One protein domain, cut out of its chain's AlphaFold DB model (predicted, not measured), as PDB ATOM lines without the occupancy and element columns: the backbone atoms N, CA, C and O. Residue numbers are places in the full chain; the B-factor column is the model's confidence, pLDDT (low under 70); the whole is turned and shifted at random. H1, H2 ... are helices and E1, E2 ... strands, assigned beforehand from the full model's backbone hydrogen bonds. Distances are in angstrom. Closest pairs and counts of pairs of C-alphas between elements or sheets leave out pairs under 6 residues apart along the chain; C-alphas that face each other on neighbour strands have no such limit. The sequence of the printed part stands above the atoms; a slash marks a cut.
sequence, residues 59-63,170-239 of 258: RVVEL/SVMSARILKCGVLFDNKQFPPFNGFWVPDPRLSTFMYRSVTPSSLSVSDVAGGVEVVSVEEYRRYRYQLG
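This is residues 59 to 63 and 170 to 239 of the 258 residues of the protein "GCV_T domain-containing protein" of Stichopus japonicus (UniProt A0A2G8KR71). A small antiparallel sheet, ordered E1 - E2 - E3, has helix H2 over one face and short H1 over the other. The long link between E2 and E3, residues 177 to 204, has no named element and makes a wide loop, tied to the sheet's edge strand E3 where residues 196 to 197 pair antiparallel with residues 206 to 207 of E3. The printed part has 75 residues, under half in named elements, running E1 E2 E3 H1 H2; the class is mixed, the whole compact, radius of gyration of the C-alphas 11.7 A, spans 32 by 27 by 21 A.

E2, residues 170 to 176, is antiparallel to E1, residues 59 to 62, with N 61 and O 173 2.9 A apart, and forms a hairpin with E3, residues 205 to 211, with N 170 and O 210 2.8 A apart. H2, residues 228 to 237, is on the sheet, height 10.5 A; the closest C-alphas of E1 and H2, Val 61 and Val 228, are 6.5 A apart. H1, residues 216 to 220, is on the opposite face, height 8.2 A. In H1 and H2 every O i to N i+4 pair is within hydrogen-bond range.

E1 begins at C-alpha 59 (-49.609, -8.230, 40.718); H2, 14.3 A long, ends at C-alpha 237 (-49.976, -17.844, 27.865). E2 measures 20.0 A, E3 20.2 A.

Residues 64 to 169 are cut out; C-alphas 63 and 170 are 7.4 A apart. E2 to E3 is a long link. Residues 176 to 190 are among those under pLDDT 70.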
ATOM      1  N   ARG A  59     -50.005  -7.056  39.927       84.88
ATOM      2  CA  ARG A  59     -49.609  -8.230  40.718       84.88
ATOM      3  C   ARG A  59     -48.099  -8.327  40.737       84.88
ATOM      4  O   ARG A  59     -47.485  -8.114  39.693       84.88
ATOM      5  N   VAL A  60     -47.524  -8.655  41.887       86.19
ATOM      6  CA  VAL A  60     -46.072  -8.741  42.087       86.19
ATOM      7  C   VAL A  60     -45.683 -10.165  42.466       86.19
ATOM      8  O   VAL A  60     -46.413 -10.848  43.175       86.19
ATOM      9  N   VAL A  61     -44.530 -10.620  41.996       89.44
ATOM     10  CA  VAL A  61     -43.955 -11.922  42.335       89.44
ATOM     11  C   VAL A  61     -42.452 -11.779  42.549       89.44
ATOM     12  O   VAL A  61     -41.783 -11.045  41.820       89.44
ATOM     13  N   GLU A  62     -41.925 -12.504  43.533       89.38
ATOM     14  CA  GLU A  62     -40.486 -12.716  43.696       89.38
ATOM     15  C   GLU A  62     -40.050 -13.944  42.898       89.38
ATOM     16  O   GLU A  62     -40.584 -15.040  43.080       89.38
ATOM     17  N   LEU A  63     -39.061 -13.769  42.026       90.69
ATOM     18  CA  LEU A  63     -38.533 -14.817  41.160       90.69
ATOM     19  C   LEU A  63     -37.302 -15.448  41.801       90.69
ATOM     20  O   LEU A  63     -36.168 -15.035  41.569       90.69
ATOM     21  N   SER A 170     -32.537  -9.747  45.045       62.31
ATOM     22  CA  SER A 170     -33.760 -10.449  44.656       62.31
ATOM     23  C   SER A 170     -34.332  -9.845  43.377       62.31
ATOM     24  O   SER A 170     -34.342  -8.622  43.192       62.31
ATOM     25  N   VAL A 171     -34.833 -10.713  42.500       63.84
ATOM     26  CA  VAL A 171     -35.485 -10.334  41.244       63.84
ATOM     27  C   VAL A 171     -36.993 -10.361  41.444       63.84
ATOM     28  O   VAL A 171     -37.552 -11.361  41.891       63.84
ATOM     29  N   MET A 172     -37.658  -9.271  41.081       73.25
ATOM     30  CA  MET A 172     -39.109  -9.144  41.156       73.25
ATOM     31  C   MET A 172     -39.687  -8.955  39.756       73.25
ATOM     32  O   MET A 172     -39.132  -8.230  38.924       73.25
ATOM     33  N   SER A 173     -40.845  -9.562  39.505       69.75
ATOM     34  CA  SER A 173     -41.667  -9.232  38.343       69.75
ATOM     35  C   SER A 173     -42.990  -8.645  38.781       69.75
ATOM     36  O   SER A 173     -43.605  -9.113  39.737       69.75
ATOM     37  N   ALA A 174     -43.454  -7.651  38.035       65.56
ATOM     38  CA  ALA A 174     -44.795  -7.133  38.175       65.56
ATOM     39  C   ALA A 174     -45.548  -7.247  36.853       65.56
ATOM     40  O   ALA A 174     -45.022  -6.937  35.781       65.56
ATOM     41  N   ARG A 175     -46.797  -7.697  36.935       73.50
ATOM     42  CA  ARG A 175     -47.718  -7.799  35.806       73.50
ATOM     43  C   ARG A 175     -48.826  -6.770  35.949       73.50
ATOM     44  O   ARG A 175     -49.431  -6.644  37.012       73.50
ATOM     45  N   ILE A 176     -49.174  -6.154  34.827       58.53
ATOM     46  CA  ILE A 176     -50.370  -5.328  34.680       58.53
ATOM     47  C   ILE A 176     -51.554  -6.188  34.216       58.53
ATOM     48  O   ILE A 176     -51.498  -6.858  33.185       58.53
ATOM     49  N   LEU A 177     -52.658  -6.141  34.958       53.34
ATOM     50  CA  LEU A 177     -53.892  -6.883  34.679       53.34
ATOM     51  C   LEU A 177     -54.812  -6.189  33.663       53.34
ATOM     52  O   LEU A 177     -55.668  -6.848  33.075       53.34
ATOM     53  N   LYS A 178     -54.665  -4.874  33.442       51.47
ATOM     54  CA  LYS A 178     -55.497  -4.102  32.501       51.47
ATOM     55  C   LYS A 178     -54.654  -3.390  31.441       51.47
ATOM     56  O   LYS A 178     -53.898  -2.474  31.740       51.47
ATOM     57  N   CYS A 179     -54.844  -3.787  30.183       37.72
ATOM     58  CA  CYS A 179     -54.272  -3.130  29.008       37.72
ATOM     59  C   CYS A 179     -54.842  -1.708  28.829       37.72
ATOM     60  O   CYS A 179     -56.061  -1.533  28.862       37.72
ATOM     61  N   GLY A 180     -53.977  -0.715  28.580       36.97
ATOM     62  CA  GLY A 180     -54.378   0.653  28.206       36.97
ATOM     63  C   GLY A 180     -54.101   1.747  29.243       36.97
ATOM     64  O   GLY A 180     -54.451   2.898  29.005       36.97
ATOM     65  N   VAL A 181     -53.466   1.421  30.371       41.28
ATOM     66  CA  VAL A 181     -52.868   2.424  31.261       41.28
ATOM     67  C   VAL A 181     -51.399   2.555  30.862       41.28
ATOM     68  O   VAL A 181     -50.676   1.563  30.843       41.28
ATOM     69  N   LEU A 182     -50.952   3.761  30.502       41.44
ATOM     70  CA  LEU A 182     -49.522   4.057  30.451       41.44
ATOM     71  C   LEU A 182     -49.035   4.051  31.904       41.44
ATOM     72  O   LEU A 182     -49.355   4.961  32.672       41.44
ATOM     73  N   PHE A 183     -48.347   2.987  32.307       50.84
ATOM     74  CA  PHE A 183     -47.788   2.888  33.649       50.84
ATOM     75  C   PHE A 183     -46.524   3.748  33.715       50.84
ATOM     76  O   PHE A 183     -45.473   3.393  33.185       50.84
ATOM     77  N   ASP A 184     -46.666   4.912  34.348       53.91
ATOM     78  CA  ASP A 184     -45.544   5.709  34.846       53.91
ATOM     79  C   ASP A 184     -44.969   4.989  36.078       53.91
ATOM     80  O   ASP A 184     -45.730   4.456  36.890       53.91
ATOM     81  N   ASN A 185     -43.645   5.007  36.254       56.41
ATOM     82  CA  ASN A 185     -42.964   4.443  37.424       56.41
ATOM     83  C   ASN A 185     -43.537   4.964  38.756       56.41
ATOM     84  O   ASN A 185     -43.442   4.284  39.770       56.41
ATOM     85  N   LYS A 186     -44.195   6.131  38.744       55.56
ATOM     86  CA  LYS A 186     -44.930   6.707  39.886       55.56
ATOM     87  C   LYS A 186     -46.124   5.875  40.376       55.56
ATOM     88  O   LYS A 186     -46.638   6.155  41.453       55.56
ATOM     89  N   GLN A 187     -46.608   4.920  39.581       60.53
ATOM     90  CA  GLN A 187     -47.716   4.025  39.939       60.53
ATOM     91  C   GLN A 187     -47.237   2.738  40.621       60.53
ATOM     92  O   GLN A 187     -48.058   2.009  41.176       60.53
ATOM     93  N   PHE A 188     -45.931   2.453  40.589       62.53
ATOM     94  CA  PHE A 188     -45.364   1.380  41.392       62.53
ATOM     95  C   PHE A 188     -45.206   1.829  42.844       62.53
ATOM     96  O   PHE A 188     -44.965   3.015  43.093       62.53
ATOM     97  N   PRO A 189     -45.305   0.897  43.803       63.28
ATOM     98  CA  PRO A 189     -45.000   1.206  45.186       63.28
ATOM     99  C   PRO A 189     -43.599   1.820  45.302       63.28
ATOM    100  O   PRO A 189     -42.656   1.288  44.705       63.28
ATOM    101  N   PRO A 190     -43.439   2.942  46.023       63.62
ATOM    102  CA  PRO A 190     -42.130   3.541  46.214       63.62
ATOM    103  C   PRO A 190     -41.289   2.658  47.143       63.62
ATOM    104  O   PRO A 190     -41.707   2.334  48.251       63.62
ATOM    105  N   PHE A 191     -40.084   2.305  46.707       72.19
ATOM    106  CA  PHE A 191     -39.063   1.642  47.520       72.19
ATOM    107  C   PHE A 191     -37.674   2.092  47.045       72.19
ATOM    108  O   PHE A 191     -37.549   2.749  46.008       72.19
ATOM    109  N   ASN A 192     -36.623   1.757  47.798       67.00
ATOM    110  CA  ASN A 192     -35.245   2.097  47.432       67.00
ATOM    111  C   ASN A 192     -34.710   1.167  46.323       67.00
ATOM    112  O   ASN A 192     -33.878   0.293  46.569       67.00
ATOM    113  N   GLY A 193     -35.238   1.326  45.110       74.12
ATOM    114  CA  GLY A 193     -34.827   0.607  43.907       74.12
ATOM    115  C   GLY A 193     -35.570   1.110  42.671       74.12
ATOM    116  O   GLY A 193     -35.982   2.269  42.613       74.12
ATOM    117  N   PHE A 194     -35.715   0.263  41.652       77.44
ATOM    118  CA  PHE A 194     -36.293   0.671  40.373       77.44
ATOM    119  C   PHE A 194     -37.241  -0.373  39.794       77.44
ATOM    120  O   PHE A 194     -37.039  -1.571  39.965       77.44
ATOM    121  N   TRP A 195     -38.224   0.095  39.028       83.50
ATOM    122  CA  TRP A 195     -38.981  -0.721  38.085       83.50
ATOM    123  C   TRP A 195     -38.621  -0.315  36.658       83.50
ATOM    124  O   TRP A 195     -38.500   0.876  36.343       83.50
ATOM    125  N   VAL A 196     -38.451  -1.313  35.799       84.50
ATOM    126  CA  VAL A 196     -38.218  -1.150  34.363       84.50
ATOM    127  C   VAL A 196     -39.199  -2.022  33.587       84.50
ATOM    128  O   VAL A 196     -39.518  -3.118  34.051       84.50
ATOM    129  N   PRO A 197     -39.694  -1.578  32.421       85.75
ATOM    130  CA  PRO A 197     -40.443  -2.456  31.530       85.75
ATOM    131  C   PRO A 197     -39.619  -3.700  31.183       85.75
ATOM    132  O   PRO A 197     -38.413  -3.599  30.956       85.75
ATOM    133  N   ASP A 198     -40.259  -4.869  31.138       89.50
ATOM    134  CA  ASP A 198     -39.610  -6.093  30.673       89.50
ATOM    135  C   ASP A 198     -39.252  -5.919  29.186       89.50
ATOM    136  O   ASP A 198     -40.149  -5.673  28.373       89.50
ATOM    137  N   PRO A 199     -37.969  -6.024  28.799       90.44
ATOM    138  CA  PRO A 199     -37.539  -5.762  27.427       90.44
ATOM    139  C   PRO A 199     -38.115  -6.754  26.408       90.44
ATOM    140  O   PRO A 199     -38.141  -6.445  25.220       90.44
ATOM    141  N   ARG A 200     -38.608  -7.922  26.844       90.25
ATOM    142  CA  ARG A 200     -39.266  -8.907  25.970       90.25
ATOM    143  C   ARG A 200     -40.726  -8.551  25.705       90.25
ATOM    144  O   ARG A 200     -41.260  -8.887  24.653       90.25
ATOM    145  N   LEU A 201     -41.383  -7.886  26.661       83.69
ATOM    146  CA  LEU A 201     -42.793  -7.508  26.565       83.69
ATOM    147  C   LEU A 201     -43.099  -6.225  27.352       83.69
ATOM    148  O   LEU A 201     -43.802  -6.224  28.369       83.69
ATOM    149  N   SER A 202     -42.616  -5.105  26.819       69.88
ATOM    150  CA  SER A 202     -42.592  -3.795  27.487       69.88
ATOM    151  C   SER A 202     -43.963  -3.202  27.825       69.88
ATOM    152  O   SER A 202     -44.053  -2.245  28.588       69.88
ATOM    153  N   THR A 203     -45.048  -3.750  27.273       67.62
ATOM    154  CA  THR A 203     -46.411  -3.226  27.474       67.62
ATOM    155  C   THR A 203     -47.100  -3.783  28.726       67.62
ATOM    156  O   THR A 203     -47.984  -3.127  29.273       67.62
ATOM    157  N   PHE A 204     -46.740  -4.989  29.183       71.50
ATOM    158  CA  PHE A 204     -47.544  -5.728  30.176       71.50
ATOM    159  C   PHE A 204     -46.766  -6.256  31.376       71.50
ATOM    160  O   PHE A 204     -47.381  -6.720  32.344       71.50
ATOM    161  N   MET A 205     -45.439  -6.221  31.309       83.00
ATOM    162  CA  MET A 205     -44.568  -6.784  32.326       83.00
ATOM    163  C   MET A 205     -43.479  -5.798  32.694       83.00
ATOM    164  O   MET A 205     -42.971  -5.058  31.856       83.00
ATOM    165  N   TYR A 206     -43.146  -5.805  33.975       87.12
ATOM    166  CA  TYR A 206     -42.093  -5.007  34.562       87.12
ATOM    167  C   TYR A 206     -41.179  -5.915  35.374       87.12
ATOM    168  O   TYR A 206     -41.590  -6.959  35.903       87.12
ATOM    169  N   ARG A 207     -39.930  -5.486  35.462       89.38
ATOM    170  CA  ARG A 207     -38.850  -6.115  36.200       89.38
ATOM    171  C   ARG A 207     -38.271  -5.139  37.203       89.38
ATOM    172  O   ARG A 207     -38.236  -3.931  36.968       89.38
ATOM    173  N   SER A 208     -37.813  -5.679  38.318       86.31
ATOM    174  CA  SER A 208     -37.080  -4.932  39.323       86.31
ATOM    175  C   SER A 208     -35.987  -5.800  39.921       86.31
ATOM    176  O   SER A 208     -36.200  -6.982  40.194       86.31
ATOM    177  N   VAL A 209     -34.823  -5.190  40.127       83.94
ATOM    178  CA  VAL A 209     -33.737  -5.762  40.914       83.94
ATOM    179  C   VAL A 209     -33.704  -5.019  42.239       83.94
ATOM    180  O   VAL A 209     -33.639  -3.789  42.277       83.94
ATOM    181  N   THR A 210     -33.775  -5.774  43.328       81.56
ATOM    182  CA  THR A 210     -33.908  -5.235  44.684       81.56
ATOM    183  C   THR A 210     -32.836  -5.827  45.592       81.56
ATOM    184  O   THR A 210     -32.414  -6.962  45.364       81.56
ATOM    185  N   PRO A 211     -32.354  -5.103  46.616       77.94
ATOM    186  CA  PRO A 211     -31.538  -5.715  47.660       77.94
ATOM    187  C   PRO A 211     -32.304  -6.857  48.336       77.94
ATOM    188  O   PRO A 211     -33.482  -6.705  48.642       77.94
ATOM    189  N   SER A 212     -31.636  -7.968  48.646       74.00
ATOM    190  CA  SER A 212     -32.244  -9.143  49.293       74.00
ATOM    191  C   SER A 212     -32.757  -8.868  50.708       74.00
ATOM    192  O   SER A 212     -33.421  -9.710  51.301       74.00
ATOM    193  N   SER A 213     -32.399  -7.719  51.288       75.81
ATOM    194  CA  SER A 213     -32.958  -7.244  52.554       75.81
ATOM    195  C   SER A 213     -34.412  -6.789  52.425       75.81
ATOM    196  O   SER A 213     -35.087  -6.683  53.443       75.81
ATOM    197  N   LEU A 214     -34.879  -6.478  51.211       78.44
ATOM    198  CA  LEU A 214     -36.266  -6.112  50.948       78.44
ATOM    199  C   LEU A 214     -37.065  -7.365  50.610       78.44
ATOM    200  O   LEU A 214     -36.752  -8.084  49.661       78.44
ATOM    201  N   SER A 215     -38.121  -7.611  51.375       80.00
ATOM    202  CA  SER A 215     -39.073  -8.662  51.053       80.00
ATOM    203  C   SER A 215     -39.974  -8.239  49.892       80.00
ATOM    204  O   SER A 215     -40.187  -7.053  49.625       80.00
ATOM    205  N   VAL A 216     -40.587  -9.222  49.231       79.12
ATOM    206  CA  VAL A 216     -41.618  -8.962  48.215       79.12
ATOM    207  C   VAL A 216     -42.752  -8.082  48.752       79.12
ATOM    208  O   VAL A 216     -43.302  -7.278  48.009       79.12
ATOM    209  N   SER A 217     -43.077  -8.182  50.045       79.62
ATOM    210  CA  SER A 217     -44.110  -7.369  50.690       79.62
ATOM    211  C   SER A 217     -43.705  -5.898  50.811       79.62
ATOM    212  O   SER A 217     -44.545  -5.027  50.579       79.62
ATOM    213  N   ASP A 218     -42.429  -5.625  51.098       78.44
ATOM    214  CA  ASP A 218     -41.887  -4.260  51.164       78.44
ATOM    215  C   ASP A 218     -41.941  -3.583  49.791       78.44
ATOM    216  O   ASP A 218     -42.288  -2.410  49.671       78.44
ATOM    217  N   VAL A 219     -41.653  -4.352  48.738       74.62
ATOM    218  CA  VAL A 219     -41.661  -3.887  47.345       74.62
ATOM    219  C   VAL A 219     -43.085  -3.793  46.780       74.62
ATOM    220  O   VAL A 219     -43.361  -2.940  45.937       74.62
ATOM    221  N   ALA A 220     -44.008  -4.651  47.224       74.81
ATOM    222  CA  ALA A 220     -45.381  -4.691  46.732       74.81
ATOM    223  C   ALA A 220     -46.266  -3.570  47.295       74.81
ATOM    224  O   ALA A 220     -47.263  -3.237  46.663       74.81
ATOM    225  N   GLY A 221     -45.948  -2.987  48.458       71.75
ATOM    226  CA  GLY A 221     -46.647  -1.817  49.017       71.75
ATOM    227  C   GLY A 221     -48.182  -1.882  48.960       71.75
ATOM    228  O   GLY A 221     -48.837  -0.924  48.551       71.75
ATOM    229  N   GLY A 222     -48.754  -3.031  49.335       70.69
ATOM    230  CA  GLY A 222     -50.204  -3.271  49.348       70.69
ATOM    231  C   GLY A 222     -50.793  -3.833  48.048       70.69
ATOM    232  O   GLY A 222     -52.000  -4.071  47.977       70.69
ATOM    233  N   VAL A 223     -49.964  -4.071  47.031       78.56
ATOM    234  CA  VAL A 223     -50.321  -4.810  45.815       78.56
ATOM    235  C   VAL A 223     -50.374  -6.315  46.099       78.56
ATOM    236  O   VAL A 223     -49.654  -6.831  46.954       78.56
ATOM    237  N   GLU A 224     -51.234  -7.030  45.373       83.88
ATOM    238  CA  GLU A 224     -51.361  -8.486  45.465       83.88
ATOM    239  C   GLU A 224     -50.034  -9.177  45.100       83.88
ATOM    240  O   GLU A 224     -49.520  -9.017  43.987       83.88
ATOM    241  N   VAL A 225     -49.495  -9.957  46.042       86.31
ATOM    242  CA  VAL A 225     -48.344 -10.836  45.814       86.31
ATOM    243  C   VAL A 225     -48.850 -12.195  45.346       86.31
ATOM    244  O   VAL A 225     -49.711 -12.789  45.992       86.31
ATOM    245  N   VAL A 226     -48.307 -12.692  44.239       88.62
ATOM    246  CA  VAL A 226     -48.690 -13.979  43.646       88.62
ATOM    247  C   VAL A 226     -47.543 -14.980  43.639       88.62
ATOM    248  O   VAL A 226     -46.387 -14.641  43.888       88.62
ATOM    249  N   SER A 227     -47.883 -16.239  43.376       89.31
ATOM    250  CA  SER A 227     -46.935 -17.347  43.320       89.31
ATOM    251  C   SER A 227     -46.124 -17.368  42.020       89.31
ATOM    252  O   SER A 227     -46.547 -16.848  40.981       89.31
ATOM    253  N   VAL A 228     -44.960 -18.025  42.063       88.56
ATOM    254  CA  VAL A 228     -44.099 -18.236  40.885       88.56
ATOM    255  C   VAL A 228     -44.820 -19.082  39.832       88.56
ATOM    256  O   VAL A 228     -44.668 -18.851  38.635       88.56
ATOM    257  N   GLU A 229     -45.673 -20.014  40.248       90.88
ATOM    258  CA  GLU A 229     -46.477 -20.856  39.362       90.88
ATOM    259  C   GLU A 229     -47.518 -20.044  38.585       90.88
ATOM    260  O   GLU A 229     -47.747 -20.304  37.401       90.88
ATOM    261  N   GLU A 230     -48.146 -19.046  39.218       89.31
ATOM    262  CA  GLU A 230     -49.068 -18.145  38.523       89.31
ATOM    263  C   GLU A 230     -48.327 -17.287  37.493       89.31
ATOM    264  O   GLU A 230     -48.778 -17.151  36.351       89.31
ATOM    265  N   TYR A 231     -47.158 -16.766  37.871       89.56
ATOM    266  CA  TYR A 231     -46.276 -16.040  36.967       89.56
ATOM    267  C   TYR A 231     -45.855 -16.892  35.762       89.56
ATOM    268  O   TYR A 231     -45.994 -16.460  34.615       89.56
ATOM    269  N   ARG A 232     -45.415 -18.129  36.007       90.31
ATOM    270  CA  ARG A 232     -44.996 -19.078  34.970       90.31
ATOM    271  C   ARG A 232     -46.144 -19.417  34.023       90.31
ATOM    272  O   ARG A 232     -45.981 -19.343  32.808       90.31
ATOM    273  N   ARG A 233     -47.343 -19.682  34.558       90.50
ATOM    274  CA  ARG A 233     -48.552 -19.891  33.743       90.50
ATOM    275  C   ARG A 233     -48.840 -18.688  32.848       90.50
ATOM    276  O   ARG A 233     -49.189 -18.871  31.686       90.50
ATOM    277  N   TYR A 234     -48.702 -17.471  33.372       86.69
ATOM    278  CA  TYR A 234     -48.918 -16.266  32.579       86.69
ATOM    279  C   TYR A 234     -47.881 -16.105  31.465       86.69
ATOM    280  O   TYR A 234     -48.260 -15.820  30.331       86.69
ATOM    281  N   ARG A 235     -46.595 -16.343  31.744       90.06
ATOM    282  CA  ARG A 235     -45.560 -16.345  30.701       90.06
ATOM    283  C   ARG A 235     -45.864 -17.343  29.585       90.06
ATOM    284  O   ARG A 235     -45.752 -16.981  28.418       90.06
ATOM    285  N   TYR A 236     -46.317 -18.550  29.922       90.94
ATOM    286  CA  TYR A 236     -46.701 -19.555  28.925       90.94
ATOM    287  C   TYR A 236     -47.891 -19.125  28.069       90.94
ATOM    288  O   TYR A 236     -47.887 -19.353  26.865       90.94
ATOM    289  N   GLN A 237     -48.875 -18.429  28.645       88.44
ATOM    290  CA  GLN A 237     -49.976 -17.844  27.865       88.44
ATOM    291  C   GLN A 237     -49.499 -16.789  26.858       88.44
ATOM    292  O   GLN A 237     -50.178 -16.551  25.861       88.44
ATOM    293  N   LEU A 238     -48.361 -16.149  27.128       85.25
ATOM    294  CA  LEU A 238     -47.746 -15.148  26.263       85.25
ATOM    295  C   LEU A 238     -46.702 -15.731  25.297       85.25
ATOM    296  O   LEU A 238     -46.186 -14.974  24.479       85.25
ATOM    297  N   GLY A 239     -46.369 -17.023  25.396       90.06
ATOM    298  CA  GLY A 239     -45.266 -17.625  24.634       90.06
ATOM    299  C   GLY A 239     -43.886 -17.094  25.043       90.06
ATOM    300  O   GLY A 239     -42.991 -16.983  24.216       90.06
TER     301      GLY A 239